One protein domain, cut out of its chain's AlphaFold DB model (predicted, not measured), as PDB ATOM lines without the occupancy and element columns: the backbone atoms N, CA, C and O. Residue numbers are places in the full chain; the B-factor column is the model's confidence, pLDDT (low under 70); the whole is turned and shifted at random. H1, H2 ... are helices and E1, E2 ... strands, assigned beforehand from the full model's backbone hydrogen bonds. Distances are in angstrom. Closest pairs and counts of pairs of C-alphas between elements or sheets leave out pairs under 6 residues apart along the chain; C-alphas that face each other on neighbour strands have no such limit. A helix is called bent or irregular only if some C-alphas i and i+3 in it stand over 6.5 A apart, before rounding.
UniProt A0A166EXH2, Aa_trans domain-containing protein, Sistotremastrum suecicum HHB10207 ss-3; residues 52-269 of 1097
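Overview. This is residues 52 to 269 of the 1097 residues of the protein "Aa_trans domain-containing protein" of Sistotremastrum suecicum HHB10207 ss-3 (UniProt A0A166EXH2). Three helices, H4, H8 and H10, stand side by side in a twisted row with H8 in the middle, and H3, H6 and H9 cross this row, each on one of the three. The small hairpin of E1 and E2 packs on H4 through E1, H1 and H2 lie at the far end, and residues 212 to 237 make a long loop at the outside. The 218 printed residues hold ten named helices, with two antiparallel strands, E1 and E2, between H9 and H10; the class is mostly helix. The whole is compact, with a radius of gyration of the C-alphas of 17.8 A and spans of 54 by 41 by 38 A.

Along the chain. Find C-alpha 238 at (-14.966, -26.143, -41.871), where E1, residues 238 to 242, begins; E2 follows as residues 245 to 249. H4 is residues 112 to 130, 26.9 A long; H8 is 177 to 188, 16.7 A; H10 is 254 to 268, 20.8 A, ending at C-alpha 268 at (4.012, -10.132, -18.006). H3, residues 79 to 98, runs 29.1 A. H9, residues 192 to 211, spans 22.5 A and is irregular, with C-alphas 197 and 200 9.1 A apart and a kink of 92 degrees near residue 200. The others are H1, residues 52 to 62, starting at (5.999, -38.917, -54.862), H2, 66 to 72, H5, 135 to 143, H6, 146 to 155, and H7, 163 to 168.

Arrangement. Start at the hairpin E1 and E2, where N 240 and O 247 are within hydrogen-bond range at 2.8 A. The closest C-alphas of H4 and E1, Gln 120 and Val 240, are 7.0 A apart. H4 touches H8 at Thr 119 and Asn 178, 5.7 A, and H8 touches H10 at Cys 180 and Ile 254, 4.8 A; both tilts are shallow at 32 degrees, only just short of steep. With residues 89 to 93 alone, H3 touches H4 at Val 92 and Gly 121, 5.3 A. H6 touches H8 at Ile 150 and Ala 182, 6.1 A, and H9 touches H10 at Ser 210 and Ile 259, 4.4 A. H5 touches H4 at Asn 136 and Met 128, 5.5 A. H1 touches H3 at Gly 56 and Ala 83, 4.5 A; H2 touches no helix. H6 and H7 touch only at the corner, at Phe 155 and Asn 164, 6.9 A. Every O i to N i+4 pair is within hydrogen-bond range in H2, H3, H4, H5, H7, H8 and H10, against 6 of 7 in H1, 5 of 6 in H6 and 11 of 16 in H9.

Size, cuts and confidence. The farthest C-alphas, Pro 53 and Glu 170, are 54.1 A apart. The printed part has no cut; the links H3 to H4 and H9 to E1 are long. Its mean pLDDT is 85.1, with residues 192 to 195, 225, 227 to 234 and 266 to 269 under 70.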
ATOM      1  N   LYS A  52       6.684 -39.181 -56.146       91.31
ATOM      2  CA  LYS A  52       5.999 -38.917 -54.862       91.31
ATOM      3  C   LYS A  52       6.669 -39.598 -53.641       91.31
ATOM      4  O   LYS A  52       6.733 -38.944 -52.600       91.31
ATOM      5  N   PRO A  53       7.197 -40.845 -53.712       92.62
ATOM      6  CA  PRO A  53       7.927 -41.470 -52.602       92.62
ATOM      7  C   PRO A  53       9.091 -40.646 -52.043       92.62
ATOM      8  O   PRO A  53       9.202 -40.536 -50.820       92.62
ATOM      9  N   LEU A  54       9.908 -40.023 -52.897       91.19
ATOM     10  CA  LEU A  54      11.016 -39.157 -52.485       91.19
ATOM     11  C   LEU A  54      10.528 -37.981 -51.626       91.19
ATOM     12  O   LEU A  54      10.996 -37.798 -50.502       91.19
ATOM     13  N   TYR A  55       9.529 -37.232 -52.096       91.31
ATOM     14  CA  TYR A  55       8.971 -36.090 -51.357       91.31
ATOM     15  C   TYR A  55       8.239 -36.529 -50.080       91.31
ATOM     16  O   TYR A  55       8.332 -35.855 -49.056       91.31
ATOM     17  N   GLY A  56       7.611 -37.710 -50.079       90.56
ATOM     18  CA  GLY A  56       7.051 -38.326 -48.873       90.56
ATOM     19  C   GLY A  56       8.103 -38.748 -47.831       90.56
ATOM     20  O   GLY A  56       7.793 -38.780 -46.639       90.56
ATOM     21  N   ARG A  57       9.352 -39.038 -48.237       90.38
ATOM     22  CA  ARG A  57      10.492 -39.212 -47.311       90.38
ATOM     23  C   ARG A  57      11.012 -37.864 -46.809       90.38
ATOM     24  O   ARG A  57      11.191 -37.724 -45.602       90.38
ATOM     25  N   ILE A  58      11.179 -36.880 -47.699       89.06
ATOM     26  CA  ILE A  58      11.594 -35.509 -47.345       89.06
ATOM     27  C   ILE A  58      10.637 -34.919 -46.298       89.06
ATOM     28  O   ILE A  58      11.097 -34.440 -45.267       89.06
ATOM     29  N   PHE A  59       9.318 -35.071 -46.468       91.06
ATOM     30  CA  PHE A  59       8.317 -34.634 -45.486       91.06
ATOM     31  C   PHE A  59       8.584 -35.150 -44.066       91.06
ATOM     32  O   PHE A  59       8.537 -34.375 -43.116       91.06
ATOM     33  N   LYS A  60       8.920 -36.437 -43.905       89.31
ATOM     34  CA  LYS A  60       9.216 -37.033 -42.587       89.31
ATOM     35  C   LYS A  60      10.534 -36.538 -41.981       89.31
ATOM     36  O   LYS A  60      10.731 -36.629 -40.769       89.31
ATOM     37  N   MET A  61      11.443 -36.026 -42.809       85.88
ATOM     38  CA  MET A  61      12.690 -35.402 -42.364       85.88
ATOM     39  C   MET A  61      12.429 -33.957 -41.923       85.88
ATOM     40  O   MET A  61      12.797 -33.606 -40.804       85.88
ATOM     41  N   THR A  62      11.708 -33.176 -42.732       86.69
ATOM     42  CA  THR A  62      11.372 -31.760 -42.497       86.69
ATOM     43  C   THR A  62      10.365 -31.535 -41.362       86.69
ATOM     44  O   THR A  62      10.558 -30.630 -40.560       86.69
ATOM     45  N   PHE A  63       9.311 -32.350 -41.273       90.25
ATOM     46  CA  PHE A  63       8.175 -32.146 -40.367       90.25
ATOM     47  C   PHE A  63       7.963 -33.325 -39.409       90.25
ATOM     48  O   PHE A  63       8.521 -34.418 -39.581       90.25
ATOM     49  N   ASP A  64       7.158 -33.091 -38.377       89.69
ATOM     50  CA  ASP A  64       6.687 -34.117 -37.449       89.69
ATOM     51  C   ASP A  64       5.451 -34.812 -38.046       89.69
ATOM     52  O   ASP A  64       4.572 -34.168 -38.614       89.69
ATOM     53  N   SER A  65       5.408 -36.146 -37.978       87.56
ATOM     54  CA  SER A  65       4.384 -36.966 -38.666       87.56
ATOM     55  C   SER A  65       3.938 -38.215 -37.895       87.56
ATOM     56  O   SER A  65       2.957 -38.862 -38.259       87.56
ATOM     57  N   SER A  66       4.621 -38.525 -36.797       85.12
ATOM     58  CA  SER A  66       4.297 -39.513 -35.758       85.12
ATOM     59  C   SER A  66       2.895 -39.318 -35.171       85.12
ATOM     60  O   SER A  66       2.102 -40.261 -35.119       85.12
ATOM     61  N   VAL A  67       2.561 -38.084 -34.785       86.38
ATOM     62  CA  VAL A  67       1.257 -37.727 -34.204       86.38
ATOM     63  C   VAL A  67       0.122 -37.964 -35.207       86.38
ATOM     64  O   VAL A  67      -0.857 -38.642 -34.887       86.38
ATOM     65  N   ALA A  68       0.282 -37.489 -36.446       86.56
ATOM     66  CA  ALA A  68      -0.667 -37.729 -37.533       86.56
ATOM     67  C   ALA A  68      -0.801 -39.224 -37.872       86.56
ATOM     68  O   ALA A  68      -1.913 -39.722 -38.056       86.56
ATOM     69  N   LEU A  69       0.310 -39.974 -37.882       87.19
ATOM     70  CA  LEU A  69       0.313 -41.418 -38.127       87.19
ATOM     71  C   LEU A  69      -0.523 -42.182 -37.094       87.19
ATOM     72  O   LEU A  69      -1.260 -43.097 -37.462       87.19
ATOM     73  N   ARG A  70      -0.448 -41.787 -35.819       84.69
ATOM     74  CA  ARG A  70      -1.257 -42.362 -34.737       84.69
ATOM     75  C   ARG A  70      -2.735 -41.971 -34.842       84.69
ATOM     76  O   ARG A  70      -3.588 -42.830 -34.657       84.69
ATOM     77  N   ARG A  71      -3.041 -40.707 -35.160       85.88
ATOM     78  CA  ARG A  71      -4.425 -40.197 -35.276       85.88
ATOM     79  C   ARG A  71      -5.174 -40.731 -36.499       85.88
ATOM     80  O   ARG A  71      -6.386 -40.912 -36.437       85.88
ATOM     81  N   LEU A  72      -4.479 -40.956 -37.617       84.75
ATOM     82  CA  LEU A  72      -5.097 -41.293 -38.909       84.75
ATOM     83  C   LEU A  72      -4.807 -42.718 -39.408       84.75
ATOM     84  O   LEU A  72      -5.452 -43.173 -40.357       84.75
ATOM     85  N   GLY A  73      -3.835 -43.408 -38.810       82.44
ATOM     86  CA  GLY A  73      -3.383 -44.737 -39.213       82.44
ATOM     87  C   GLY A  73      -2.535 -44.766 -40.493       82.44
ATOM     88  O   GLY A  73      -2.590 -43.879 -41.350       82.44
ATOM     89  N   LEU A  74      -1.777 -45.856 -40.656       79.62
ATOM     90  CA  LEU A  74      -0.903 -46.122 -41.813       79.62
ATOM     91  C   LEU A  74      -1.622 -46.026 -43.173       79.62
ATOM     92  O   LEU A  74      -1.010 -45.630 -44.159       79.62
ATOM     93  N   GLN A  75      -2.917 -46.352 -43.230       78.81
ATOM     94  CA  GLN A  75      -3.723 -46.304 -44.459       78.81
ATOM     95  C   GLN A  75      -4.071 -44.876 -44.926       78.81
ATOM     96  O   GLN A  75      -4.532 -44.695 -46.054       78.81
ATOM     97  N   SER A  76      -3.888 -43.862 -44.074       79.19
ATOM     98  CA  SER A  76      -4.139 -42.458 -44.425       79.19
ATOM     99  C   SER A  76      -2.871 -41.750 -44.910       79.19
ATOM    100  O   SER A  76      -2.919 -41.049 -45.918       79.19
ATOM    101  N   LEU A  77      -1.730 -41.965 -44.245       87.25
ATOM    102  CA  LEU A  77      -0.450 -41.310 -44.558       87.25
ATOM    103  C   LEU A  77       0.290 -42.023 -45.706       87.25
ATOM    104  O   LEU A  77       1.392 -42.553 -45.537       87.25
ATOM    105  N   THR A  78      -0.322 -42.041 -46.890       90.44
ATOM    106  CA  THR A  78       0.326 -42.550 -48.108       90.44
ATOM    107  C   THR A  78       1.484 -41.642 -48.533       90.44
ATOM    108  O   THR A  78       1.499 -40.448 -48.236       90.44
ATOM    109  N   ALA A  79       2.451 -42.180 -49.282       87.69
ATOM    110  CA  ALA A  79       3.575 -41.386 -49.784       87.69
ATOM    111  C   ALA A  79       3.133 -40.186 -50.647       87.69
ATOM    112  O   ALA A  79       3.745 -39.125 -50.570       87.69
ATOM    113  N   ALA A  80       2.045 -40.333 -51.413       89.12
ATOM    114  CA  ALA A  80       1.440 -39.239 -52.170       89.12
ATOM    115  C   ALA A  80       0.824 -38.172 -51.251       89.12
ATOM    116  O   ALA A  80       1.125 -36.997 -51.422       89.12
ATOM    117  N   ALA A  81       0.058 -38.571 -50.228       91.06
ATOM    118  CA  ALA A  81      -0.523 -37.634 -49.264       91.06
ATOM    119  C   ALA A  81       0.552 -36.818 -48.522       91.06
ATOM    120  O   ALA A  81       0.394 -35.616 -48.354       91.06
ATOM    121  N   LEU A  82       1.669 -37.445 -48.132       92.56
ATOM    122  CA  LEU A  82       2.799 -36.753 -47.495       92.56
ATOM    123  C   LEU A  82       3.544 -35.812 -48.456       92.56
ATOM    124  O   LEU A  82       4.023 -34.762 -48.039       92.56
ATOM    125  N   ALA A  83       3.639 -36.168 -49.739       91.06
ATOM    126  CA  ALA A  83       4.224 -35.308 -50.764       91.06
ATOM    127  C   ALA A  83       3.329 -34.096 -51.086       91.06
ATOM    128  O   ALA A  83       3.837 -32.995 -51.278       91.06
ATOM    129  N   ASP A  84       2.008 -34.266 -51.111       91.12
ATOM    130  CA  ASP A  84       1.066 -33.160 -51.329       91.12
ATOM    131  C   ASP A  84       1.011 -32.223 -50.106       91.12
ATOM    132  O   ASP A  84       1.017 -31.001 -50.259       91.12
ATOM    133  N   GLU A  85       1.063 -32.783 -48.894       92.88
ATOM    134  CA  GLU A  85       1.162 -32.039 -47.630       92.88
ATOM    135  C   GLU A  85       2.475 -31.229 -47.528       92.88
ATOM    136  O   GLU A  85       2.471 -30.114 -47.006       92.88
ATOM    137  N   LEU A  86       3.591 -31.739 -48.075       91.75
ATOM    138  CA  LEU A  86       4.869 -31.014 -48.172       91.75
ATOM    139  C   LEU A  86       4.717 -29.697 -48.944       91.75
ATOM    140  O   LEU A  86       5.201 -28.658 -48.493       91.75
ATOM    141  N   VAL A  87       4.041 -29.742 -50.096       91.31
ATOM    142  CA  VAL A  87       3.794 -28.554 -50.924       91.31
ATOM    143  C   VAL A  87       2.813 -27.617 -50.225       91.31
ATOM    144  O   VAL A  87       3.100 -26.428 -50.127       91.31
ATOM    145  N   LEU A  88       1.713 -28.139 -49.667       92.56
ATOM    146  CA  LEU A  88       0.730 -27.332 -48.937       92.56
ATOM    147  C   LEU A  88       1.378 -26.537 -47.793       92.56
ATOM    148  O   LEU A  88       1.228 -25.315 -47.740       92.56
ATOM    149  N   ARG A  89       2.151 -27.198 -46.917       93.69
ATOM    150  CA  ARG A  89       2.815 -26.538 -45.779       93.69
ATOM    151  C   ARG A  89       3.818 -25.482 -46.243       93.69
ATOM    152  O   ARG A  89       3.826 -24.391 -45.681       93.69
ATOM    153  N   PHE A  90       4.615 -25.733 -47.285       92.38
ATOM    154  CA  PHE A  90       5.543 -24.711 -47.790       92.38
ATOM    155  C   PHE A  90       4.855 -23.541 -48.506       92.38
ATOM    156  O   PHE A  90       5.296 -22.408 -48.326       92.38
ATOM    157  N   THR A  91       3.767 -23.768 -49.245       92.12
ATOM    158  CA  THR A  91       2.974 -22.689 -49.857       92.12
ATOM    159  C   THR A  91       2.335 -21.803 -48.788       92.12
ATOM    160  O   THR A  91       2.521 -20.589 -48.815       92.12
ATOM    161  N   VAL A  92       1.668 -22.397 -47.792       93.56
ATOM    162  CA  VAL A  92       1.082 -21.670 -46.652       93.56
ATOM    163  C   VAL A  92       2.152 -20.874 -45.896       93.56
ATOM    164  O   VAL A  92       1.998 -19.674 -45.674       93.56
ATOM    165  N   MET A  93       3.287 -21.500 -45.567       94.38
ATOM    166  CA  MET A  93       4.376 -20.814 -44.869       94.38
ATOM    167  C   MET A  93       5.048 -19.713 -45.704       94.38
ATOM    168  O   MET A  93       5.519 -18.738 -45.120       94.38
ATOM    169  N   LYS A  94       5.078 -19.811 -47.044       93.00
ATOM    170  CA  LYS A  94       5.569 -18.719 -47.903       93.00
ATOM    171  C   LYS A  94       4.701 -17.466 -47.745       93.00
ATOM    172  O   LYS A  94       5.272 -16.382 -47.671       93.00
ATOM    173  N   ARG A  95       3.375 -17.627 -47.650       93.12
ATOM    174  CA  ARG A  95       2.391 -16.529 -47.565       93.12
ATOM    175  C   ARG A  95       2.368 -15.848 -46.197       93.12
ATOM    176  O   ARG A  95       2.409 -14.624 -46.119       93.12
ATOM    177  N   PHE A  96       2.457 -16.624 -45.113       94.88
ATOM    178  CA  PHE A  96       2.695 -16.052 -43.780       94.88
ATOM    179  C   PHE A  96       3.992 -15.228 -43.737       94.88
ATOM    180  O   PHE A  96       4.015 -14.128 -43.186       94.88
ATOM    181  N   ARG A  97       5.051 -15.712 -44.401       93.69
ATOM    182  CA  ARG A  97       6.359 -15.045 -44.462       93.69
ATOM    183  C   ARG A  97       6.369 -13.775 -45.324       93.69
ATOM    184  O   ARG A  97       7.210 -12.914 -45.074       93.69
ATOM    185  N   SER A  98       5.489 -13.651 -46.322       93.25
ATOM    186  CA  SER A  98       5.321 -12.429 -47.128       93.25
ATOM    187  C   SER A  98       4.376 -11.395 -46.504       93.25
ATOM    188  O   SER A  98       4.322 -10.280 -47.010       93.25
ATOM    189  N   GLY A  99       3.665 -11.724 -45.415       90.00
ATOM    190  CA  GLY A  99       2.639 -10.842 -44.833       90.00
ATOM    191  C   GLY A  99       1.331 -10.817 -45.634       90.00
ATOM    192  O   GLY A  99       0.515  -9.917 -45.483       90.00
ATOM    193  N   GLU A 100       1.133 -11.786 -46.523       89.06
ATOM    194  CA  GLU A 100       0.010 -11.799 -47.455       89.06
ATOM    195  C   GLU A 100      -1.292 -12.170 -46.728       89.06
ATOM    196  O   GLU A 100      -1.351 -13.192 -46.040       89.06
ATOM    197  N   GLY A 101      -2.323 -11.329 -46.840       86.88
ATOM    198  CA  GLY A 101      -3.609 -11.527 -46.166       86.88
ATOM    199  C   GLY A 101      -3.623 -11.257 -44.653       86.88
ATOM    200  O   GLY A 101      -4.598 -11.625 -44.003       86.88
ATOM    201  N   SER A 102      -2.581 -10.645 -44.065       92.00
ATOM    202  CA  SER A 102      -2.640 -10.198 -42.658       92.00
ATOM    203  C   SER A 102      -3.263  -8.810 -42.492       92.00
ATOM    204  O   SER A 102      -3.962  -8.576 -41.513       92.00
ATOM    205  N   ILE A 103      -3.049  -7.891 -43.434       91.44
ATOM    206  CA  ILE A 103      -3.546  -6.508 -43.388       91.44
ATOM    207  C   ILE A 103      -4.401  -6.266 -44.630       91.44
ATOM    208  O   ILE A 103      -3.937  -6.525 -45.737       91.44
ATOM    209  N   GLU A 104      -5.614  -5.750 -44.437       89.25
ATOM    210  CA  GLU A 104      -6.501  -5.291 -45.509       89.25
ATOM    211  C   GLU A 104      -7.319  -4.086 -45.003       89.25
ATOM    212  O   GLU A 104      -8.101  -4.240 -44.061       89.25
ATOM    213  N   PRO A 105      -7.137  -2.874 -45.565       77.69
ATOM    214  CA  PRO A 105      -7.893  -1.693 -45.152       77.69
ATOM    215  C   PRO A 105      -9.386  -1.696 -45.520       77.69
ATOM    216  O   PRO A 105     -10.122  -0.934 -44.892       77.69
ATOM    217  N   ASP A 106      -9.850  -2.481 -46.502       79.69
ATOM    218  CA  ASP A 106     -11.251  -2.474 -46.950       79.69
ATOM    219  C   ASP A 106     -11.866  -3.884 -47.052       79.69
ATOM    220  O   ASP A 106     -11.432  -4.760 -47.802       79.69
ATOM    221  N   ARG A 107     -12.958  -4.090 -46.308       81.12
ATOM    222  CA  ARG A 107     -13.706  -5.352 -46.255       81.12
ATOM    223  C   ARG A 107     -14.410  -5.699 -47.571       81.12
ATOM    224  O   ARG A 107     -14.733  -6.867 -47.766       81.12
ATOM    225  N   GLU A 108     -14.648  -4.733 -48.461       80.19
ATOM    226  CA  GLU A 108     -15.212  -4.988 -49.796       80.19
ATOM    227  C   GLU A 108     -14.166  -5.487 -50.814       80.19
ATOM    228  O   GLU A 108     -14.554  -5.982 -51.875       80.19
ATOM    229  N   LEU A 109     -12.861  -5.401 -50.510       77.12
ATOM    230  CA  LEU A 109     -11.788  -5.859 -51.407       77.12
ATOM    231  C   LEU A 109     -11.419  -7.341 -51.232       77.12
ATOM    232  O   LEU A 109     -10.997  -7.965 -52.204       77.12
ATOM    233  N   LEU A 110     -11.615  -7.908 -50.037       81.50
ATOM    234  CA  LEU A 110     -11.348  -9.323 -49.747       81.50
ATOM    235  C   LEU A 110     -12.300 -10.243 -50.518       81.50
ATOM    236  O   LEU A 110     -13.487 -10.356 -50.192       81.50
ATOM    237  N   ASP A 111     -11.773 -10.948 -51.519       84.94
ATOM    238  CA  ASP A 111     -12.565 -11.908 -52.282       84.94
ATOM    239  C   ASP A 111     -12.773 -13.229 -51.505       84.94
ATOM    240  O   ASP A 111     -12.055 -13.581 -50.564       84.94
ATOM    241  N   ALA A 112     -13.796 -13.998 -51.890       85.50
ATOM    242  CA  ALA A 112     -14.132 -15.245 -51.198       85.50
ATOM    243  C   ALA A 112     -13.017 -16.314 -51.273       85.50
ATOM    244  O   ALA A 112     -12.970 -17.212 -50.430       85.50
ATOM    245  N   ARG A 113     -12.121 -16.223 -52.262       87.00
ATOM    246  CA  ARG A 113     -11.007 -17.147 -52.498       87.00
ATOM    247  C   ARG A 113      -9.807 -16.787 -51.620       87.00
ATOM    248  O   ARG A 113      -9.134 -17.692 -51.134       87.00
ATOM    249  N   GLU A 114      -9.555 -15.510 -51.359       87.19
ATOM    250  CA  GLU A 114      -8.590 -15.048 -50.358       87.19
ATOM    251  C   GLU A 114      -9.037 -15.444 -48.947       87.19
ATOM    252  O   GLU A 114      -8.238 -15.989 -48.185       87.19
ATOM    253  N   VAL A 115     -10.328 -15.292 -48.627       88.06
ATOM    254  CA  VAL A 115     -10.893 -15.766 -47.352       88.06
ATOM    255  C   VAL A 115     -10.744 -17.287 -47.202       88.06
ATOM    256  O   VAL A 115     -10.224 -17.733 -46.179       88.06
ATOM    257  N   GLU A 116     -11.110 -18.083 -48.219       89.50
ATOM    258  CA  GLU A 116     -10.908 -19.546 -48.238       89.50
ATOM    259  C   GLU A 116      -9.431 -19.920 -48.021       89.50
ATOM    260  O   GLU A 116      -9.102 -20.821 -47.245       89.50
ATOM    261  N   GLN A 117      -8.517 -19.198 -48.666       90.31
ATOM    262  CA  GLN A 117      -7.080 -19.431 -48.560       90.31
ATOM    263  C   GLN A 117      -6.499 -19.068 -47.187       90.31
ATOM    264  O   GLN A 117      -5.661 -19.812 -46.672       90.31
ATOM    265  N   ILE A 118      -6.941 -17.963 -46.576       92.31
ATOM    266  CA  ILE A 118      -6.587 -17.599 -45.196       92.31
ATOM    267  C   ILE A 118      -7.102 -18.682 -44.238       92.31
ATOM    268  O   ILE A 118      -6.354 -19.143 -43.373       92.31
ATOM    269  N   THR A 119      -8.335 -19.164 -44.438       92.94
ATOM    270  CA  THR A 119      -8.914 -20.278 -43.672       92.94
ATOM    271  C   THR A 119      -8.079 -21.553 -43.805       92.94
ATOM    272  O   THR A 119      -7.730 -22.162 -42.792       92.94
ATOM    273  N   GLN A 120      -7.690 -21.938 -45.024       91.81
ATOM    274  CA  GLN A 120      -6.829 -23.100 -45.259       91.81
ATOM    275  C   GLN A 120      -5.461 -22.937 -44.580       91.81
ATOM    276  O   GLN A 120      -5.003 -23.858 -43.904       91.81
ATOM    277  N   GLY A 121      -4.828 -21.767 -44.706       94.00
ATOM    278  CA  GLY A 121      -3.526 -21.485 -44.101       94.00
ATOM    279  C   GLY A 121      -3.547 -21.560 -42.574       94.00
ATOM    280  O   GLY A 121      -2.683 -22.205 -41.972       94.00
ATOM    281  N   LEU A 122      -4.557 -20.957 -41.942       95.94
ATOM    282  CA  LEU A 122      -4.751 -20.993 -40.490       95.94
ATOM    283  C   LEU A 122      -5.001 -22.415 -39.978       95.94
ATOM    284  O   LEU A 122      -4.387 -22.816 -38.988       95.94
ATOM    285  N   TRP A 123      -5.824 -23.208 -40.671       95.12
ATOM    286  CA  TRP A 123      -6.014 -24.623 -40.339       95.12
ATOM    287  C   TRP A 123      -4.719 -25.435 -40.483       95.12
ATOM    288  O   TRP A 123      -4.386 -26.208 -39.583       95.12
ATOM    289  N   THR A 124      -3.947 -25.239 -41.559       94.88
ATOM    290  CA  THR A 124      -2.648 -25.905 -41.746       94.88
ATOM    291  C   THR A 124      -1.670 -25.563 -40.615       94.88
ATOM    292  O   THR A 124      -1.055 -26.472 -40.055       94.88
ATOM    293  N   ALA A 125      -1.564 -24.292 -40.212       95.62
ATOM    294  CA  ALA A 125      -0.742 -23.888 -39.068       95.62
ATOM    295  C   ALA A 125      -1.228 -24.497 -37.744       95.62
ATOM    296  O   ALA A 125      -0.421 -24.988 -36.954       95.62
ATOM    297  N   TYR A 126      -2.542 -24.506 -37.507       94.94
ATOM    298  CA  TYR A 126      -3.137 -25.066 -36.295       94.94
ATOM    299  C   TYR A 126      -2.863 -26.573 -36.174       94.94
ATOM    300  O   TYR A 126      -2.369 -27.024 -35.139       94.94
ATOM    301  N   PHE A 127      -3.051 -27.351 -37.246       93.69
ATOM    302  CA  PHE A 127      -2.693 -28.774 -37.248       93.69
ATOM    303  C   PHE A 127      -1.186 -29.007 -37.092       93.69
ATOM    304  O   PHE A 127      -0.796 -29.880 -36.320       93.69
ATOM    305  N   MET A 128      -0.333 -28.193 -37.725       92.94
ATOM    306  CA  MET A 128       1.119 -28.253 -37.519       92.94
ATOM    307  C   MET A 128       1.505 -28.089 -36.038       92.94
ATOM    308  O   MET A 128       2.375 -28.824 -35.567       92.94
ATOM    309  N   VAL A 129       0.841 -27.200 -35.285       91.25
ATOM    310  CA  VAL A 129       1.033 -27.071 -33.826       91.25
ATOM    311  C   VAL A 129       0.510 -28.303 -33.079       91.25
ATOM    312  O   VAL A 129       1.244 -28.865 -32.265       91.25
ATOM    313  N   LEU A 130      -0.708 -28.777 -33.379       89.38
ATOM    314  CA  LEU A 130      -1.294 -29.969 -32.739       89.38
ATOM    315  C   LEU A 130      -0.531 -31.278 -33.037       89.38
ATOM    316  O   LEU A 130      -0.768 -32.285 -32.364       89.38
ATOM    317  N   GLU A 131       0.333 -31.292 -34.051       90.50
ATOM    318  CA  GLU A 131       1.216 -32.400 -34.448       90.50
ATOM    319  C   GLU A 131       2.659 -32.265 -33.941       90.50
ATOM    320  O   GLU A 131       3.453 -33.186 -34.122       90.50
ATOM    321  N   ASN A 132       3.024 -31.123 -33.352       88.19
ATOM    322  CA  ASN A 132       4.416 -30.786 -33.079       88.19
ATOM    323  C   ASN A 132       5.055 -31.674 -31.999       88.19
ATOM    324  O   ASN A 132       4.714 -31.574 -30.817       88.19
ATOM    325  N   GLU A 133       6.107 -32.393 -32.382       83.56
ATOM    326  CA  GLU A 133       7.057 -33.031 -31.461       83.56
ATOM    327  C   GLU A 133       8.380 -32.248 -31.360       83.56
ATOM    328  O   GLU A 133       9.088 -32.391 -30.364       83.56
ATOM    329  N   GLY A 134       8.656 -31.339 -32.304       79.19
ATOM    330  CA  GLY A 134       9.673 -30.291 -32.176       79.19
ATOM    331  C   GLY A 134       9.812 -29.380 -33.403       79.19
ATOM    332  O   GLY A 134       9.981 -28.172 -33.249       79.19
ATOM    333  N   LYS A 135       9.709 -29.941 -34.614       85.62
ATOM    334  CA  LYS A 135      10.073 -29.260 -35.871       85.62
ATOM    335  C   LYS A 135       8.995 -28.310 -36.383       85.62
ATOM    336  O   LYS A 135       9.303 -27.286 -36.990       85.62
ATOM    337  N   ASN A 136       7.723 -28.666 -36.202       90.19
ATOM    338  CA  ASN A 136       6.617 -27.953 -36.845       90.19
ATOM    339  C   ASN A 136       6.499 -26.499 -36.350       90.19
ATOM    340  O   ASN A 136       6.345 -25.582 -37.156       90.19
ATOM    341  N   ILE A 137       6.616 -26.276 -35.037       87.94
ATOM    342  CA  ILE A 137       6.604 -24.947 -34.407       87.94
ATOM    343  C   ILE A 137       7.861 -24.154 -34.779       87.94
ATOM    344  O   ILE A 137       7.764 -22.949 -35.002       87.94
ATOM    345  N   GLU A 138       9.021 -24.806 -34.886       86.81
ATOM    346  CA  GLU A 138      10.274 -24.166 -35.308       86.81
ATOM    347  C   GLU A 138      10.172 -23.623 -36.745       86.81
ATOM    348  O   GLU A 138      10.478 -22.454 -36.993       86.81
ATOM    349  N   MET A 139       9.630 -24.422 -37.671       89.88
ATOM    350  CA  MET A 139       9.350 -24.015 -39.055       89.88
ATOM    351  C   MET A 139       8.344 -22.854 -39.136       89.88
ATOM    352  O   MET A 139       8.616 -21.854 -39.803       89.88
ATOM    353  N   LEU A 140       7.211 -22.935 -38.426       92.31
ATOM    354  CA  LEU A 140       6.213 -21.854 -38.391       92.31
ATOM    355  C   LEU A 140       6.778 -20.547 -37.810       92.31
ATOM    356  O   LEU A 140       6.465 -19.453 -38.282       92.31
ATOM    357  N   ARG A 141       7.634 -20.650 -36.793       89.25
ATOM    358  CA  ARG A 141       8.239 -19.507 -36.107       89.25
ATOM    359  C   ARG A 141       9.329 -18.835 -36.933       89.25
ATOM    360  O   ARG A 141       9.268 -17.628 -37.141       89.25
ATOM    361  N   ILE A 142      10.342 -19.593 -37.349       88.19
ATOM    362  CA  ILE A 142      11.588 -19.028 -37.883       88.19
ATOM    363  C   ILE A 142      11.494 -18.839 -39.398       88.19
ATOM    364  O   ILE A 142      11.818 -17.760 -39.896       88.19
ATOM    365  N   TYR A 143      11.002 -19.846 -40.132       90.31
ATOM    366  CA  TYR A 143      10.812 -19.726 -41.579       90.31
ATOM    367  C   TYR A 143       9.544 -18.939 -41.917       90.31
ATOM    368  O   TYR A 143       9.628 -17.925 -42.608       90.31
ATOM    369  N   ALA A 144       8.378 -19.375 -41.428       92.38
ATOM    370  CA  ALA A 144       7.099 -18.774 -41.819       92.38
ATOM    371  C   ALA A 144       6.820 -17.417 -41.155       92.38
ATOM    372  O   ALA A 144       5.904 -16.718 -41.577       92.38
ATOM    373  N   ARG A 145       7.586 -17.050 -40.115       91.81
ATOM    374  CA  ARG A 145       7.411 -15.821 -39.318       91.81
ATOM    375  C   ARG A 145       5.977 -15.624 -38.809       91.81
ATOM    376  O   ARG A 145       5.543 -14.490 -38.642       91.81
ATOM    377  N   ILE A 146       5.243 -16.703 -38.515       92.56
ATOM    378  CA  ILE A 146       3.793 -16.632 -38.248       92.56
ATOM    379  C   ILE A 146       3.432 -15.654 -37.109       92.56
ATOM    380  O   ILE A 146       2.376 -15.027 -37.126       92.56
ATOM    381  N   ASN A 147       4.355 -15.445 -36.164       90.25
ATOM    382  CA  ASN A 147       4.277 -14.458 -35.089       90.25
ATOM    383  C   ASN A 147       4.104 -12.994 -35.552       90.25
ATOM    384  O   ASN A 147       3.532 -12.218 -34.795       90.25
ATOM    385  N   THR A 148       4.614 -12.565 -36.716       90.31
ATOM    386  CA  THR A 148       4.255 -11.239 -37.266       90.31
ATOM    387  C   THR A 148       2.846 -11.305 -37.826       90.31
ATOM    388  O   THR A 148       1.969 -10.627 -37.306       90.31
ATOM    389  N   TRP A 149       2.608 -12.227 -38.761       94.38
ATOM    390  CA  TRP A 149       1.340 -12.361 -39.479       94.38
ATOM    391  C   TRP A 149       0.116 -12.407 -38.547       94.38
ATOM    392  O   TRP A 149      -0.850 -11.693 -38.784       94.38
ATOM    393  N   ILE A 150       0.165 -13.177 -37.448       93.94
ATOM    394  CA  ILE A 150      -0.939 -13.275 -36.471       93.94
ATOM    395  C   ILE A 150      -1.168 -11.958 -35.718       93.94
ATOM    396  O   ILE A 150      -2.318 -11.591 -35.476       93.94
ATOM    397  N   LEU A 151      -0.098 -11.260 -35.318       90.62
ATOM    398  CA  LEU A 151      -0.231  -9.968 -34.638       90.62
ATOM    399  C   LEU A 151      -0.824  -8.921 -35.571       90.62
ATOM    400  O   LEU A 151      -1.722  -8.187 -35.169       90.62
ATOM    401  N   ASP A 152      -0.334  -8.890 -36.804       92.06
ATOM    402  CA  ASP A 152      -0.760  -7.936 -37.814       92.06
ATOM    403  C   ASP A 152      -2.242  -8.213 -38.183       92.06
ATOM    404  O   ASP A 152      -3.057  -7.297 -38.197       92.06
ATOM    405  N   TYR A 153      -2.638  -9.490 -38.313       94.19
ATOM    406  CA  TYR A 153      -4.025  -9.922 -38.552       94.19
ATOM    407  C   TYR A 153      -5.001  -9.565 -37.421       94.19
ATOM    408  O   TYR A 153      -6.093  -9.063 -37.694       94.19
ATOM    409  N   LEU A 154      -4.647  -9.822 -36.155       92.62
ATOM    410  CA  LEU A 154      -5.552  -9.650 -35.005       92.62
ATOM    411  C   LEU A 154      -5.536  -8.254 -34.371       92.62
ATOM    412  O   LEU A 154      -6.524  -7.865 -33.745       92.62
ATOM    413  N   PHE A 155      -4.404  -7.547 -34.429       91.06
ATOM    414  CA  PHE A 155      -4.149  -6.385 -33.574       91.06
ATOM    415  C   PHE A 155      -3.670  -5.130 -34.312       91.06
ATOM    416  O   PHE A 155      -3.606  -4.082 -33.665       91.06
ATOM    417  N   ASP A 156      -3.387  -5.177 -35.620       89.88
ATOM    418  CA  ASP A 156      -3.098  -3.954 -36.375       89.88
ATOM    419  C   ASP A 156      -4.339  -3.052 -36.524       89.88
ATOM    420  O   ASP A 156      -5.491  -3.484 -36.417       89.88
ATOM    421  N   ALA A 157      -4.099  -1.767 -36.784       85.12
ATOM    422  CA  ALA A 157      -5.122  -0.781 -37.094       85.12
ATOM    423  C   ALA A 157      -6.007  -1.155 -38.299       85.12
ATOM    424  O   ALA A 157      -7.167  -0.739 -38.304       85.12
ATOM    425  N   ASN A 158      -5.459  -1.899 -39.264       89.00
ATOM    426  CA  ASN A 158      -6.068  -2.313 -40.529       89.00
ATOM    427  C   ASN A 158      -5.925  -3.844 -40.739       89.00
ATOM    428  O   ASN A 158      -5.845  -4.322 -41.869       89.00
ATOM    429  N   GLY A 159      -5.812  -4.622 -39.655       91.56
ATOM    430  CA  GLY A 159      -5.665  -6.078 -39.733       91.56
ATOM    431  C   GLY A 159      -6.895  -6.744 -40.360       91.56
ATOM    432  O   GLY A 159      -8.024  -6.437 -39.976       91.56
ATOM    433  N   ALA A 160      -6.686  -7.703 -41.268       91.81
ATOM    434  CA  ALA A 160      -7.725  -8.367 -42.074       91.81
ATOM    435  C   ALA A 160      -8.704  -9.263 -41.271       91.81
ATOM    436  O   ALA A 160      -9.498 -10.018 -41.836       91.81
ATOM    437  N   SER A 161      -8.658  -9.200 -39.938       91.56
ATOM    438  CA  SER A 161      -9.714  -9.692 -39.049       91.56
ATOM    439  C   SER A 161     -10.852  -8.684 -38.830       91.56
ATOM    440  O   SER A 161     -11.894  -9.073 -38.315       91.56
ATOM    441  N   PHE A 162     -10.650  -7.402 -39.164       91.44
ATOM    442  CA  PHE A 162     -11.554  -6.259 -38.934       91.44
ATOM    443  C   PHE A 162     -11.961  -5.982 -37.476       91.44
ATOM    444  O   PHE A 162     -12.623  -4.980 -37.212       91.44
ATOM    445  N   ILE A 163     -11.486  -6.771 -36.505       91.38
ATOM    446  CA  ILE A 163     -11.829  -6.662 -35.075       91.38
ATOM    447  C   ILE A 163     -11.648  -5.228 -34.549       91.38
ATOM    448  O   ILE A 163     -12.501  -4.704 -33.834       91.38
ATOM    449  N   ASN A 164     -10.531  -4.584 -34.896       88.88
ATOM    450  CA  ASN A 164     -10.217  -3.228 -34.443       88.88
ATOM    451  C   ASN A 164     -11.033  -2.137 -35.161       88.88
ATOM    452  O   ASN A 164     -11.170  -1.045 -34.612       88.88
ATOM    453  N   ASP A 165     -11.572  -2.408 -36.350       87.75
ATOM    454  CA  ASP A 165     -12.484  -1.506 -37.057       87.75
ATOM    455  C   ASP A 165     -13.914  -1.630 -36.509       87.75
ATOM    456  O   ASP A 165     -14.494  -0.633 -36.080       87.75
ATOM    457  N   GLU A 166     -14.430  -2.852 -36.362       89.44
ATOM    458  CA  GLU A 166     -15.730  -3.115 -35.726       89.44
ATOM    459  C   GLU A 166     -15.792  -2.486 -34.317       89.44
ATOM    460  O   GLU A 166     -16.742  -1.775 -33.988       89.44
ATOM    461  N   ILE A 167     -14.714  -2.606 -33.526       86.81
ATOM    462  CA  ILE A 167     -14.573  -1.930 -32.222       86.81
ATOM    463  C   ILE A 167     -14.618  -0.393 -32.332       86.81
ATOM    464  O   ILE A 167     -15.238   0.244 -31.476       86.81
ATOM    465  N   ARG A 168     -13.987   0.225 -33.345       85.69
ATOM    466  CA  ARG A 168     -14.045   1.690 -33.573       85.69
ATOM    467  C   ARG A 168     -15.447   2.161 -33.949       85.69
ATOM    468  O   ARG A 168     -15.810   3.285 -33.614       85.69
ATOM    469  N   GLN A 169     -16.215   1.312 -34.626       87.44
ATOM    470  CA  GLN A 169     -17.605   1.563 -35.012       87.44
ATOM    471  C   GLN A 169     -18.606   1.265 -33.876       87.44
ATOM    472  O   GLN A 169     -19.812   1.354 -34.081       87.44
ATOM    473  N   GLU A 170     -18.115   0.931 -32.675       88.19
ATOM    474  CA  GLU A 170     -18.904   0.491 -31.514       88.19
ATOM    475  C   GLU A 170     -19.731  -0.796 -31.757       88.19
ATOM    476  O   GLU A 170     -20.712  -1.069 -31.060       88.19
ATOM    477  N   ILE A 171     -19.288  -1.642 -32.692       89.19
ATOM    478  CA  ILE A 171     -19.872  -2.949 -33.018       89.19
ATOM    479  C   ILE A 171     -19.121  -4.052 -32.259       89.19
ATOM    480  O   ILE A 171     -17.894  -4.049 -32.175       89.19
ATOM    481  N   TRP A 172     -19.851  -5.012 -31.686       87.31
ATOM    482  CA  TRP A 172     -19.260  -6.202 -31.061       87.31
ATOM    483  C   TRP A 172     -18.750  -7.169 -32.148       87.31
ATOM    484  O   TRP A 172     -19.589  -7.665 -32.899       87.31
ATOM    485  N   PRO A 173     -17.434  -7.466 -32.231       90.00
ATOM    486  CA  PRO A 173     -16.889  -8.301 -33.304       90.00
ATOM    487  C   PRO A 173     -17.425  -9.733 -33.291       90.00
ATOM    488  O   PRO A 173     -17.418 -10.388 -32.246       90.00
ATOM    489  N   GLU A 174     -17.853 -10.260 -34.437       86.62
ATOM    490  CA  GLU A 174     -18.367 -11.633 -34.508       86.62
ATOM    491  C   GLU A 174     -17.228 -12.666 -34.650       86.62
ATOM    492  O   GLU A 174     -16.312 -12.491 -35.460       86.62
ATOM    493  N   PRO A 175     -17.236 -13.767 -33.872       86.25
ATOM    494  CA  PRO A 175     -16.134 -14.724 -33.860       86.25
ATOM    495  C   PRO A 175     -16.187 -15.638 -35.092       86.25
ATOM    496  O   PRO A 175     -16.890 -16.645 -35.096       86.25
ATOM    497  N   SER A 176     -15.419 -15.311 -36.134       90.75
ATOM    498  CA  SER A 176     -15.251 -16.173 -37.312       90.75
ATOM    499  C   SER A 176     -14.294 -17.347 -37.052       90.75
ATOM    500  O   SER A 176     -13.467 -17.303 -36.139       90.75
ATOM    501  N   VAL A 177     -14.343 -18.382 -37.904       91.31
ATOM    502  CA  VAL A 177     -13.367 -19.498 -37.908       91.31
ATOM    503  C   VAL A 177     -11.926 -18.976 -37.894       91.31
ATOM    504  O   VAL A 177     -11.107 -19.438 -37.100       91.31
ATOM    505  N   ASN A 178     -11.634 -17.981 -38.735       93.56
ATOM    506  CA  ASN A 178     -10.287 -17.440 -38.905       93.56
ATOM    507  C   ASN A 178      -9.828 -16.679 -37.657       93.56
ATOM    508  O   ASN A 178      -8.702 -16.876 -37.204       93.56
ATOM    509  N   ILE A 179     -10.714 -15.894 -37.037       93.38
ATOM    510  CA  ILE A 179     -10.420 -15.207 -35.774       93.38
ATOM    511  C   ILE A 179     -10.172 -16.226 -34.649       93.38
ATOM    512  O   ILE A 179      -9.193 -16.094 -33.917       93.38
ATOM    513  N   CYS A 180     -11.001 -17.267 -34.529       91.81
ATOM    514  CA  CYS A 180     -10.834 -18.319 -33.523       91.81
ATOM    515  C   CYS A 180      -9.497 -19.067 -33.672       91.81
ATOM    516  O   CYS A 180      -8.770 -19.227 -32.691       91.81
ATOM    517  N   LEU A 181      -9.132 -19.475 -34.894       93.94
ATOM    518  CA  LEU A 181      -7.851 -20.137 -35.171       93.94
ATOM    519  C   LEU A 181      -6.659 -19.206 -34.923       93.94
ATOM    520  O   LEU A 181      -5.702 -19.604 -34.257       93.94
ATOM    521  N   ALA A 182      -6.718 -17.963 -35.410       94.38
ATOM    522  CA  ALA A 182      -5.660 -16.976 -35.214       94.38
ATOM    523  C   ALA A 182      -5.461 -16.644 -33.726       94.38
ATOM    524  O   ALA A 182      -4.321 -16.581 -33.276       94.38
ATOM    525  N   MET A 183      -6.535 -16.511 -32.937       91.88
ATOM    526  CA  MET A 183      -6.463 -16.287 -31.486       91.88
ATOM    527  C   MET A 183      -5.834 -17.478 -30.747       91.88
ATOM    528  O   MET A 183      -5.024 -17.300 -29.837       91.88
ATOM    529  N   SER A 184      -6.158 -18.708 -31.150       91.00
ATOM    530  CA  SER A 184      -5.540 -19.908 -30.576       91.00
ATOM    531  C   SER A 184      -4.065 -20.054 -30.954       91.00
ATOM    532  O   SER A 184      -3.258 -20.431 -30.107       91.00
ATOM    533  N   LEU A 185      -3.684 -19.694 -32.182       91.88
ATOM    534  CA  LEU A 185      -2.279 -19.605 -32.583       91.88
ATOM    535  C   LEU A 185      -1.551 -18.476 -31.831       91.88
ATOM    536  O   LEU A 185      -0.434 -18.690 -31.369       91.88
ATOM    537  N   ALA A 186      -2.183 -17.314 -31.631       89.56
ATOM    538  CA  ALA A 186      -1.620 -16.210 -30.849       89.56
ATOM    539  C   ALA A 186      -1.254 -16.656 -29.427       89.56
ATOM    540  O   ALA A 186      -0.163 -16.335 -28.961       89.56
ATOM    541  N   TRP A 187      -2.113 -17.459 -28.786       87.06
ATOM    542  CA  TRP A 187      -1.817 -18.101 -27.504       87.06
ATOM    543  C   TRP A 187      -0.633 -19.080 -27.598       87.06
ATOM    544  O   TRP A 187       0.337 -18.939 -26.856       87.06
ATOM    545  N   PHE A 188      -0.654 -20.035 -28.536       85.38
ATOM    546  CA  PHE A 188       0.409 -21.047 -28.671       85.38
ATOM    547  C   PHE A 188       1.800 -20.464 -28.987       85.38
ATOM    548  O   PHE A 188       2.818 -21.080 -28.659       85.38
ATOM    549  N   PHE A 189       1.861 -19.286 -29.611       85.44
ATOM    550  CA  PHE A 189       3.103 -18.567 -29.906       85.44
ATOM    551  C   PHE A 189       3.416 -17.427 -28.913       85.44
ATOM    552  O   PHE A 189       4.431 -16.747 -29.090       85.44
ATOM    553  N   LEU A 190       2.607 -17.228 -27.860       81.38
ATOM    554  CA  LEU A 190       2.771 -16.136 -26.895       81.38
ATOM    555  C   LEU A 190       4.044 -16.292 -26.053       81.38
ATOM    556  O   LEU A 190       4.264 -17.301 -25.381       81.38
ATOM    557  N   GLU A 191       4.873 -15.249 -26.068       77.69
ATOM    558  CA  GLU A 191       6.141 -15.135 -25.341       77.69
ATOM    559  C   GLU A 191       6.383 -13.683 -24.902       77.69
ATOM    560  O   GLU A 191       5.797 -12.781 -25.501       77.69
ATOM    561  N   PRO A 192       7.260 -13.409 -23.913       67.50
ATOM    562  CA  PRO A 192       7.471 -12.056 -23.380       67.50
ATOM    563  C   PRO A 192       7.844 -10.994 -24.431       67.50
ATOM    564  O   PRO A 192       7.415  -9.845 -24.337       67.50
ATOM    565  N   SER A 193       8.591 -11.376 -25.469       67.12
ATOM    566  CA  SER A 193       8.937 -10.507 -26.604       67.12
ATOM    567  C   SER A 193       7.749 -10.224 -27.534       67.12
ATOM    568  O   SER A 193       7.627  -9.121 -28.066       67.12
ATOM    569  N   LEU A 194       6.840 -11.191 -27.705       68.81
ATOM    570  CA  LEU A 194       5.603 -11.024 -28.472       68.81
ATOM    571  C   LEU A 194       4.563 -10.216 -27.680       68.81
ATOM    572  O   LEU A 194       3.903  -9.339 -28.230       68.81
ATOM    573  N   ALA A 195       4.488 -10.455 -26.371       69.88
ATOM    574  CA  ALA A 195       3.654  -9.727 -25.423       69.88
ATOM    575  C   ALA A 195       3.920  -8.213 -25.453       69.88
ATOM    576  O   ALA A 195       2.980  -7.418 -25.465       69.88
ATOM    577  N   ALA A 196       5.192  -7.815 -25.547       71.06
ATOM    578  CA  ALA A 196       5.583  -6.417 -25.705       71.06
ATOM    579  C   ALA A 196       5.059  -5.780 -27.011       71.06
ATOM    580  O   ALA A 196       4.740  -4.592 -27.012       71.06
ATOM    581  N   ARG A 197       4.927  -6.553 -28.102       75.62
ATOM    582  CA  ARG A 197       4.393  -6.072 -29.392       75.62
ATOM    583  C   ARG A 197       2.867  -5.944 -29.421       75.62
ATOM    584  O   ARG A 197       2.375  -5.062 -30.111       75.62
ATOM    585  N   ILE A 198       2.129  -6.778 -28.680       78.81
ATOM    586  CA  ILE A 198       0.654  -6.699 -28.584       78.81
ATOM    587  C   ILE A 198       0.215  -5.348 -27.985       78.81
ATOM    588  O   ILE A 198      -0.773  -4.750 -28.419       78.81
ATOM    589  N   GLY A 199       0.978  -4.848 -27.006       75.12
ATOM    590  CA  GLY A 199       0.809  -3.512 -26.433       75.12
ATOM    591  C   GLY A 199      -0.564  -3.253 -25.799       75.12
ATOM    592  O   GLY A 199      -1.361  -4.158 -25.553       75.12
ATOM    593  N   ILE A 200      -0.853  -1.978 -25.525       71.38
ATOM    594  CA  ILE A 200      -2.114  -1.558 -24.884       71.38
ATOM    595  C   ILE A 200      -3.311  -1.756 -25.832       71.38
ATOM    596  O   ILE A 200      -4.405  -2.077 -25.370       71.38
ATOM    597  N   GLY A 201      -3.112  -1.603 -27.147       75.44
ATOM    598  CA  GLY A 201      -4.150  -1.818 -28.160       75.44
ATOM    599  C   GLY A 201      -4.664  -3.257 -28.145       75.44
ATOM    600  O   GLY A 201      -5.820  -3.491 -27.796       75.44
ATOM    601  N   GLY A 202      -3.787  -4.231 -28.400       81.69
ATOM    602  CA  GLY A 202      -4.168  -5.641 -28.380       81.69
ATOM    603  C   GLY A 202      -4.606  -6.142 -26.998       81.69
ATOM    604  O   GLY A 202      -5.479  -7.001 -26.918       81.69
ATOM    605  N   GLN A 203      -4.116  -5.555 -25.894       81.50
ATOM    606  CA  GLN A 203      -4.682  -5.802 -24.559       81.50
ATOM    607  C   GLN A 203      -6.151  -5.359 -24.445       81.50
ATOM    608  O   GLN A 203      -6.956  -6.104 -23.884       81.50
ATOM    609  N   ARG A 204      -6.538  -4.188 -24.984       82.56
ATOM    610  CA  ARG A 204      -7.949  -3.754 -25.035       82.56
ATOM    611  C   ARG A 204      -8.791  -4.682 -25.922       82.56
ATOM    612  O   ARG A 204      -9.928  -4.975 -25.563       82.56
ATOM    613  N   THR A 205      -8.235  -5.192 -27.019       87.12
ATOM    614  CA  THR A 205      -8.904  -6.161 -27.906       87.12
ATOM    615  C   THR A 205      -9.105  -7.521 -27.220       87.12
ATOM    616  O   THR A 205     -10.216  -8.046 -27.187       87.12
ATOM    617  N   LEU A 206      -8.082  -8.058 -26.548       88.00
ATOM    618  CA  LEU A 206      -8.166  -9.298 -25.761       88.00
ATOM    619  C   LEU A 206      -9.102  -9.183 -24.546       88.00
ATOM    620  O   LEU A 206      -9.773 -10.151 -24.181       88.00
ATOM    621  N   LYS A 207      -9.213  -7.993 -23.945       85.62
ATOM    622  CA  LYS A 207     -10.179  -7.687 -22.875       85.62
ATOM    623  C   LYS A 207     -11.637  -7.882 -23.324       85.62
ATOM    624  O   LYS A 207     -12.465  -8.303 -22.519       85.62
ATOM    625  N   MET A 208     -11.943  -7.627 -24.602       86.31
ATOM    626  CA  MET A 208     -13.290  -7.806 -25.158       86.31
ATOM    627  C   MET A 208     -13.726  -9.267 -25.135       86.31
ATOM    628  O   MET A 208     -14.771  -9.593 -24.578       86.31
ATOM    629  N   PHE A 209     -12.909 -10.152 -25.705       86.12
ATOM    630  CA  PHE A 209     -13.225 -11.578 -25.795       86.12
ATOM    631  C   PHE A 209     -13.080 -12.302 -24.450       86.12
ATOM    632  O   PHE A 209     -13.794 -13.271 -24.201       86.12
ATOM    633  N   SER A 210     -12.209 -11.816 -23.558       82.69
ATOM    634  CA  SER A 210     -11.997 -12.432 -22.242       82.69
ATOM    635  C   SER A 210     -13.078 -12.106 -21.204       82.69
ATOM    636  O   SER A 210     -13.415 -12.969 -20.397       82.69
ATOM    637  N   LEU A 211     -13.662 -10.899 -21.228       78.94
ATOM    638  CA  LEU A 211     -14.730 -10.500 -20.295       78.94
ATOM    639  C   LEU A 211     -16.134 -10.453 -20.929       78.94
ATOM    640  O   LEU A 211     -17.134 -10.452 -20.210       78.94
ATOM    641  N   GLY A 212     -16.240 -10.488 -22.259       77.25
ATOM    642  CA  GLY A 212     -17.490 -10.476 -23.032       77.25
ATOM    643  C   GLY A 212     -18.319 -11.769 -22.978       77.25
ATOM    644  O   GLY A 212     -18.968 -12.116 -23.957       77.25
ATOM    645  N   SER A 213     -18.335 -12.481 -21.848       70.44
ATOM    646  CA  SER A 213     -18.998 -13.792 -21.659       70.44
ATOM    647  C   SER A 213     -20.521 -13.814 -21.884       70.44
ATOM    648  O   SER A 213     -21.116 -14.881 -21.998       70.44
ATOM    649  N   HIS A 214     -21.153 -12.641 -21.962       73.12
ATOM    650  CA  HIS A 214     -22.561 -12.463 -22.332       73.12
ATOM    651  C   HIS A 214     -22.799 -12.499 -23.857       73.12
ATOM    652  O   HIS A 214     -23.935 -12.690 -24.283       73.12
ATOM    653  N   ARG A 215     -21.745 -12.339 -24.674       78.25
ATOM    654  CA  ARG A 215     -21.766 -12.477 -26.144       78.25
ATOM    655  C   ARG A 215     -20.982 -13.696 -26.635       78.25
ATOM    656  O   ARG A 215     -21.432 -14.366 -27.558       78.25
ATOM    657  N   TYR A 216     -19.846 -14.013 -26.015       83.12
ATOM    658  CA  TYR A 216     -18.950 -15.080 -26.467       83.12
ATOM    659  C   TYR A 216     -19.056 -16.338 -25.592       83.12
ATOM    660  O   TYR A 216     -18.882 -16.278 -24.374       83.12
ATOM    661  N   SER A 217     -19.313 -17.495 -26.213       78.00
ATOM    662  CA  SER A 217     -19.444 -18.777 -25.503       78.00
ATOM    663  C   SER A 217     -18.076 -19.341 -25.079       78.00
ATOM    664  O   SER A 217     -17.192 -19.462 -25.932       78.00
ATOM    665  N   PRO A 218     -17.877 -19.763 -23.813       76.00
ATOM    666  CA  PRO A 218     -16.635 -20.407 -23.384       76.00
ATOM    667  C   PRO A 218     -16.379 -21.734 -24.116       76.00
ATOM    668  O   PRO A 218     -15.245 -22.000 -24.505       76.00
ATOM    669  N   SER A 219     -17.432 -22.518 -24.364       77.25
ATOM    670  CA  SER A 219     -17.393 -23.834 -25.014       77.25
ATOM    671  C   SER A 219     -18.078 -23.837 -26.387       77.25
ATOM    672  O   SER A 219     -18.972 -23.032 -26.649       77.25
ATOM    673  N   SER A 220     -17.716 -24.795 -27.248       73.19
ATOM    674  CA  SER A 220     -18.405 -25.073 -28.525       73.19
ATOM    675  C   SER A 220     -19.756 -25.794 -28.354       73.19
ATOM    676  O   SER A 220     -20.584 -25.793 -29.263       73.19
ATOM    677  N   LEU A 221     -19.992 -26.388 -27.180       78.19
ATOM    678  CA  LEU A 221     -21.277 -26.934 -26.724       78.19
ATOM    679  C   LEU A 221     -22.008 -25.910 -25.836       78.19
ATOM    680  O   LEU A 221     -21.364 -25.012 -25.287       78.19
ATOM    681  N   SER A 222     -23.325 -26.040 -25.643       75.69
ATOM    682  CA  SER A 222     -24.094 -25.109 -24.803       75.69
ATOM    683  C   SER A 222     -23.608 -25.156 -23.356       75.69
ATOM    684  O   SER A 222     -23.633 -26.209 -22.717       75.69
ATOM    685  N   TRP A 223     -23.157 -24.024 -22.814       73.75
ATOM    686  CA  TRP A 223     -22.714 -23.940 -21.421       73.75
ATOM    687  C   TRP A 223     -23.876 -23.819 -20.421       73.75
ATOM    688  O   TRP A 223     -23.670 -24.081 -19.240       73.75
ATOM    689  N   ASN A 224     -25.083 -23.471 -20.888       70.06
ATOM    690  CA  ASN A 224     -26.283 -23.329 -20.056       70.06
ATOM    691  C   ASN A 224     -26.886 -24.680 -19.646       70.06
ATOM    692  O   ASN A 224     -27.369 -24.821 -18.528       70.06
ATOM    693  N   ASP A 225     -26.863 -25.665 -20.548       69.19
ATOM    694  CA  ASP A 225     -27.631 -26.910 -20.397       69.19
ATOM    695  C   ASP A 225     -26.787 -28.097 -19.908       69.19
ATOM    696  O   ASP A 225     -27.331 -29.158 -19.604       69.19
ATOM    697  N   PHE A 226     -25.451 -27.967 -19.915       73.19
ATOM    698  CA  PHE A 226     -24.446 -29.025 -19.658       73.19
ATOM    699  C   PHE A 226     -24.544 -30.276 -20.563       73.19
ATOM    700  O   PHE A 226     -23.709 -31.178 -20.491       73.19
ATOM    701  N   ARG A 227     -25.528 -30.325 -21.464       68.69
ATOM    702  CA  ARG A 227     -25.738 -31.377 -22.465       68.69
ATOM    703  C   ARG A 227     -24.695 -31.317 -23.589       68.69
ATOM    704  O   ARG A 227     -23.808 -30.461 -23.606       68.69
ATOM    705  N   ARG A 228     -24.811 -32.263 -24.530       66.12
ATOM    706  CA  ARG A 228     -24.006 -32.347 -25.766       66.12
ATOM    707  C   ARG A 228     -24.579 -31.498 -26.914       66.12
ATOM    708  O   ARG A 228     -24.061 -31.550 -28.025       66.12
ATOM    709  N   ASP A 229     -25.629 -30.731 -26.640       64.75
ATOM    710  CA  ASP A 229     -26.301 -29.870 -27.608       64.75
ATOM    711  C   ASP A 229     -25.448 -28.620 -27.894       64.75
ATOM    712  O   ASP A 229     -24.830 -28.044 -26.991       64.75
ATOM    713  N   ARG A 230     -25.383 -28.200 -29.161       65.31
ATOM    714  CA  ARG A 230     -24.669 -26.983 -29.583       65.31
ATOM    715  C   ARG A 230     -25.578 -25.759 -29.404       65.31
ATOM    716  O   ARG A 230     -26.784 -25.886 -29.619       65.31
ATOM    717  N   PRO A 231     -25.046 -24.582 -29.026       65.50
ATOM    718  CA  PRO A 231     -25.850 -23.365 -28.976       65.50
ATOM    719  C   PRO A 231     -26.309 -22.974 -30.396       65.50
ATOM    720  O   PRO A 231     -25.599 -23.273 -31.357       65.50
ATOM    721  N   PRO A 232     -27.447 -22.273 -30.554       58.72
ATOM    722  CA  PRO A 232     -27.971 -21.894 -31.873       58.72
ATOM    723  C   PRO A 232     -27.042 -20.954 -32.659       58.72
ATOM    724  O   PRO A 232     -27.127 -20.904 -33.879       58.72
ATOM    725  N   ASN A 233     -26.128 -20.261 -31.972       62.72
ATOM    726  CA  ASN A 233     -25.132 -19.359 -32.557       62.72
ATOM    727  C   ASN A 233     -23.728 -20.009 -32.598       62.72
ATOM    728  O   ASN A 233     -22.718 -19.329 -32.422       62.72
ATOM    729  N   ALA A 234     -23.644 -21.339 -32.716       68.25
ATOM    730  CA  ALA A 234     -22.368 -22.040 -32.852       68.25
ATOM    731  C   ALA A 234     -21.747 -21.812 -34.239       68.25
ATOM    732  O   ALA A 234     -22.456 -21.790 -35.240       68.25
ATOM    733  N   LEU A 235     -20.414 -21.740 -34.299       78.50
ATOM    734  CA  LEU A 235     -19.688 -21.808 -35.567       78.50
ATOM    735  C   LEU A 235     -19.949 -23.142 -36.283       78.50
ATOM    736  O   LEU A 235     -19.886 -24.217 -35.671       78.50
ATOM    737  N   GLU A 236     -20.197 -23.057 -37.588       80.50
ATOM    738  CA  GLU A 236     -20.294 -24.208 -38.484       80.50
ATOM    739  C   GLU A 236     -18.942 -24.932 -38.621       80.50
ATOM    740  O   GLU A 236     -17.881 -24.409 -38.264       80.50
ATOM    741  N   SER A 237     -18.970 -26.171 -39.117       84.06
ATOM    742  CA  SER A 237     -17.751 -26.927 -39.398       84.06
ATOM    743  C   SER A 237     -17.097 -26.460 -40.694       84.06
ATOM    744  O   SER A 237     -17.756 -26.305 -41.716       84.06
ATOM    745  N   SER A 238     -15.776 -26.307 -40.666       87.06
ATOM    746  CA  SER A 238     -14.966 -26.143 -41.871       87.06
ATOM    747  C   SER A 238     -14.639 -27.512 -42.457       87.06
ATOM    748  O   SER A 238     -14.035 -28.338 -41.770       87.06
ATOM    749  N   ASP A 239     -14.971 -27.743 -43.725       88.31
ATOM    750  CA  ASP A 239     -14.429 -28.879 -44.470       88.31
ATOM    751  C   ASP A 239     -13.003 -28.549 -44.926       88.31
ATOM    752  O   ASP A 239     -12.778 -27.705 -45.790       88.31
ATOM    753  N   VAL A 240     -12.020 -29.207 -44.310       88.69
ATOM    754  CA  VAL A 240     -10.593 -28.981 -44.553       88.69
ATOM    755  C   VAL A 240      -9.968 -30.240 -45.132       88.69
ATOM    756  O   VAL A 240     -10.112 -31.339 -44.589       88.69
ATOM    757  N   LYS A 241      -9.203 -30.088 -46.212       85.75
ATOM    758  CA  LYS A 241      -8.419 -31.191 -46.761       85.75
ATOM    759  C   LYS A 241      -7.174 -31.445 -45.915       85.75
ATOM    760  O   LYS A 241      -6.231 -30.661 -45.931       85.75
ATOM    761  N   PHE A 242      -7.166 -32.571 -45.212       88.62
ATOM    762  CA  PHE A 242      -6.130 -32.956 -44.258       88.62
ATOM    763  C   PHE A 242      -5.486 -34.281 -44.689       88.62
ATOM    764  O   PHE A 242      -6.176 -35.299 -44.810       88.62
ATOM    765  N   TYR A 243      -4.178 -34.268 -44.984       89.94
ATOM    766  CA  TYR A 243      -3.464 -35.383 -45.628       89.94
ATOM    767  C   TYR A 243      -4.191 -35.922 -46.875       89.94
ATOM    768  O   TYR A 243      -4.411 -37.124 -47.045       89.94
ATOM    769  N   GLY A 244      -4.605 -35.002 -47.749       83.06
ATOM    770  CA  GLY A 244      -5.215 -35.318 -49.042       83.06
ATOM    771  C   GLY A 244      -6.669 -35.807 -49.008       83.06
ATOM    772  O   GLY A 244      -7.203 -36.091 -50.078       83.06
ATOM    773  N   ARG A 245      -7.324 -35.881 -47.838       86.19
ATOM    774  CA  ARG A 245      -8.761 -36.195 -47.709       86.19
ATOM    775  C   ARG A 245      -9.514 -35.050 -47.048       86.19
ATOM    776  O   ARG A 245      -9.060 -34.538 -46.028       86.19
ATOM    777  N   ASP A 246     -10.675 -34.712 -47.584       86.50
ATOM    778  CA  ASP A 246     -11.561 -33.691 -47.024       86.50
ATOM    779  C   ASP A 246     -12.207 -34.206 -45.725       86.50
ATOM    780  O   ASP A 246     -12.614 -35.372 -45.633       86.50
ATOM    781  N   ARG A 247     -12.217 -33.372 -44.680       87.62
ATOM    782  CA  ARG A 247     -12.722 -33.698 -43.339       87.62
ATOM    783  C   ARG A 247     -13.328 -32.461 -42.684       87.62
ATOM    784  O   ARG A 247     -12.685 -31.418 -42.647       87.62
ATOM    785  N   SER A 248     -14.506 -32.616 -42.091       88.94
ATOM    786  CA  SER A 248     -15.149 -31.557 -41.310       88.94
ATOM    787  C   SER A 248     -14.511 -31.411 -39.927       88.94
ATOM    788  O   SER A 248     -14.427 -32.390 -39.176       88.94
ATOM    789  N   PHE A 249     -14.109 -30.191 -39.577       89.12
ATOM    790  CA  PHE A 249     -13.553 -29.813 -38.277       89.12
ATOM    791  C   PHE A 249     -14.256 -28.578 -37.709       89.12
ATOM    792  O   PHE A 249     -14.726 -27.714 -38.445       89.12
ATOM    793  N   TYR A 250     -14.287 -28.463 -36.383       87.38
ATOM    794  CA  TYR A 250     -14.787 -27.290 -35.671       87.38
ATOM    795  C   TYR A 250     -13.641 -26.484 -35.071       87.38
ATOM    796  O   TYR A 250     -12.755 -27.044 -34.423       87.38
ATOM    797  N   ALA A 251     -13.679 -25.166 -35.267       88.56
ATOM    798  CA  ALA A 251     -12.725 -24.256 -34.647       88.56
ATOM    799  C   ALA A 251     -12.825 -24.308 -33.103       88.56
ATOM    800  O   ALA A 251     -13.920 -24.513 -32.562       88.56
ATOM    801  N   PRO A 252     -11.711 -24.111 -32.374       86.69
ATOM    802  CA  PRO A 252     -11.745 -23.922 -30.922       86.69
ATOM    803  C   PRO A 252     -12.549 -22.664 -30.550       86.69
ATOM    804  O   PRO A 252     -12.697 -21.753 -31.363       86.69
ATOM    805  N   SER A 253     -13.041 -22.574 -29.308       84.31
ATOM    806  CA  SER A 253     -13.607 -21.302 -28.835       84.31
ATOM    807  C   SER A 253     -12.507 -20.252 -28.672       84.31
ATOM    808  O   SER A 253     -11.434 -20.534 -28.137       84.31
ATOM    809  N   ILE A 254     -12.821 -19.023 -29.080       86.06
ATOM    810  CA  ILE A 254     -11.996 -17.828 -28.890       86.06
ATOM    811  C   ILE A 254     -11.810 -17.455 -27.411       86.06
ATOM    812  O   ILE A 254     -10.777 -16.909 -27.032       86.06
ATOM    813  N   VAL A 255     -12.803 -17.731 -26.556       85.62
ATOM    814  CA  VAL A 255     -12.849 -17.189 -25.188       85.62
ATOM    815  C   VAL A 255     -11.724 -17.740 -24.310       85.62
ATOM    816  O   VAL A 255     -11.037 -16.934 -23.685       85.62
ATOM    817  N   PRO A 256     -11.462 -19.061 -24.244       82.38
ATOM    818  CA  PRO A 256     -10.446 -19.575 -23.332       82.38
ATOM    819  C   PRO A 256      -9.021 -19.148 -23.725       82.38
ATOM    820  O   PRO A 256      -8.235 -18.794 -22.848       82.38
ATOM    821  N   THR A 257      -8.698 -19.094 -25.024       85.38
ATOM    822  CA  THR A 257      -7.384 -18.631 -25.512       85.38
ATOM    823  C   THR A 257      -7.223 -17.114 -25.409       85.38
ATOM    824  O   THR A 257      -6.126 -16.643 -25.099       85.38
ATOM    825  N   ALA A 258      -8.306 -16.340 -25.555       87.12
ATOM    826  CA  ALA A 258      -8.300 -14.905 -25.278       87.12
ATOM    827  C   ALA A 258      -8.160 -14.589 -23.777       87.12
ATOM    828  O   ALA A 258      -7.420 -13.670 -23.435       87.12
ATOM    829  N   ILE A 259      -8.812 -15.342 -22.875       81.50
ATOM    830  CA  ILE A 259      -8.632 -15.182 -21.418       81.50
ATOM    831  C   ILE A 259      -7.186 -15.478 -21.028       81.50
ATOM    832  O   ILE A 259      -6.578 -14.651 -20.354       81.50
ATOM    833  N   LEU A 260      -6.619 -16.607 -21.468       81.12
ATOM    834  CA  LEU A 260      -5.227 -16.945 -21.166       81.12
ATOM    835  C   LEU A 260      -4.267 -15.869 -21.691       81.12
ATOM    836  O   LEU A 260      -3.517 -15.288 -20.909       81.12
ATOM    837  N   SER A 261      -4.383 -15.491 -22.968       82.25
ATOM    838  CA  SER A 261      -3.567 -14.418 -23.552       82.25
ATOM    839  C   SER A 261      -3.700 -13.102 -22.774       82.25
ATOM    840  O   SER A 261      -2.701 -12.447 -22.488       82.25
ATOM    841  N   PHE A 262      -4.914 -12.721 -22.369       83.50
ATOM    842  CA  PHE A 262      -5.162 -11.513 -21.583       83.50
ATOM    843  C   PHE A 262      -4.540 -11.568 -20.174       83.50
ATOM    844  O   PHE A 262      -3.890 -10.612 -19.745       83.50
ATOM    845  N   LEU A 263      -4.703 -12.686 -19.458       76.31
ATOM    846  CA  LEU A 263      -4.157 -12.878 -18.112       76.31
ATOM    847  C   LEU A 263      -2.623 -12.909 -18.125       76.31
ATOM    848  O   LEU A 263      -1.998 -12.192 -17.341       76.31
ATOM    849  N   SER A 264      -2.009 -13.665 -19.041       75.38
ATOM    850  CA  SER A 264      -0.550 -13.741 -19.156       75.38
ATOM    851  C   SER A 264       0.062 -12.404 -19.590       75.38
ATOM    852  O   SER A 264       1.152 -12.067 -19.129       75.38
ATOM    853  N   LEU A 265      -0.633 -11.590 -20.397       75.19
ATOM    854  CA  LEU A 265      -0.212 -10.214 -20.703       75.19
ATOM    855  C   LEU A 265      -0.220  -9.308 -19.468       75.19
ATOM    856  O   LEU A 265       0.780  -8.635 -19.221       75.19
ATOM    857  N   MET A 266      -1.296  -9.314 -18.671       69.62
ATOM    858  CA  MET A 266      -1.344  -8.546 -17.416       69.62
ATOM    859  C   MET A 266      -0.274  -9.006 -16.414       69.62
ATOM    860  O   MET A 266       0.282  -8.184 -15.688       69.62
ATOM    861  N   ALA A 267       0.043 -10.304 -16.385       61.09
ATOM    862  CA  ALA A 267       1.108 -10.852 -15.547       61.09
ATOM    863  C   ALA A 267       2.520 -10.509 -16.061       61.09
ATOM    864  O   ALA A 267       3.434 -10.343 -15.255       61.09
ATOM    865  N   SER A 268       2.704 -10.386 -17.380       51.69
ATOM    866  CA  SER A 268       4.012 -10.132 -18.006       51.69
ATOM    867  C   SER A 268       4.408  -8.656 -18.044       51.69
ATOM    868  O   SER A 268       5.590  -8.362 -18.192       51.69
ATOM    869  N   THR A 269       3.469  -7.709 -17.922       44.66
ATOM    870  CA  THR A 269       3.798  -6.274 -17.868       44.66
ATOM    871  C   THR A 269       4.450  -5.893 -16.529       44.66
ATOM    872  O   THR A 269       3.744  -5.839 -15.517       44.66
TER     873      THR A 269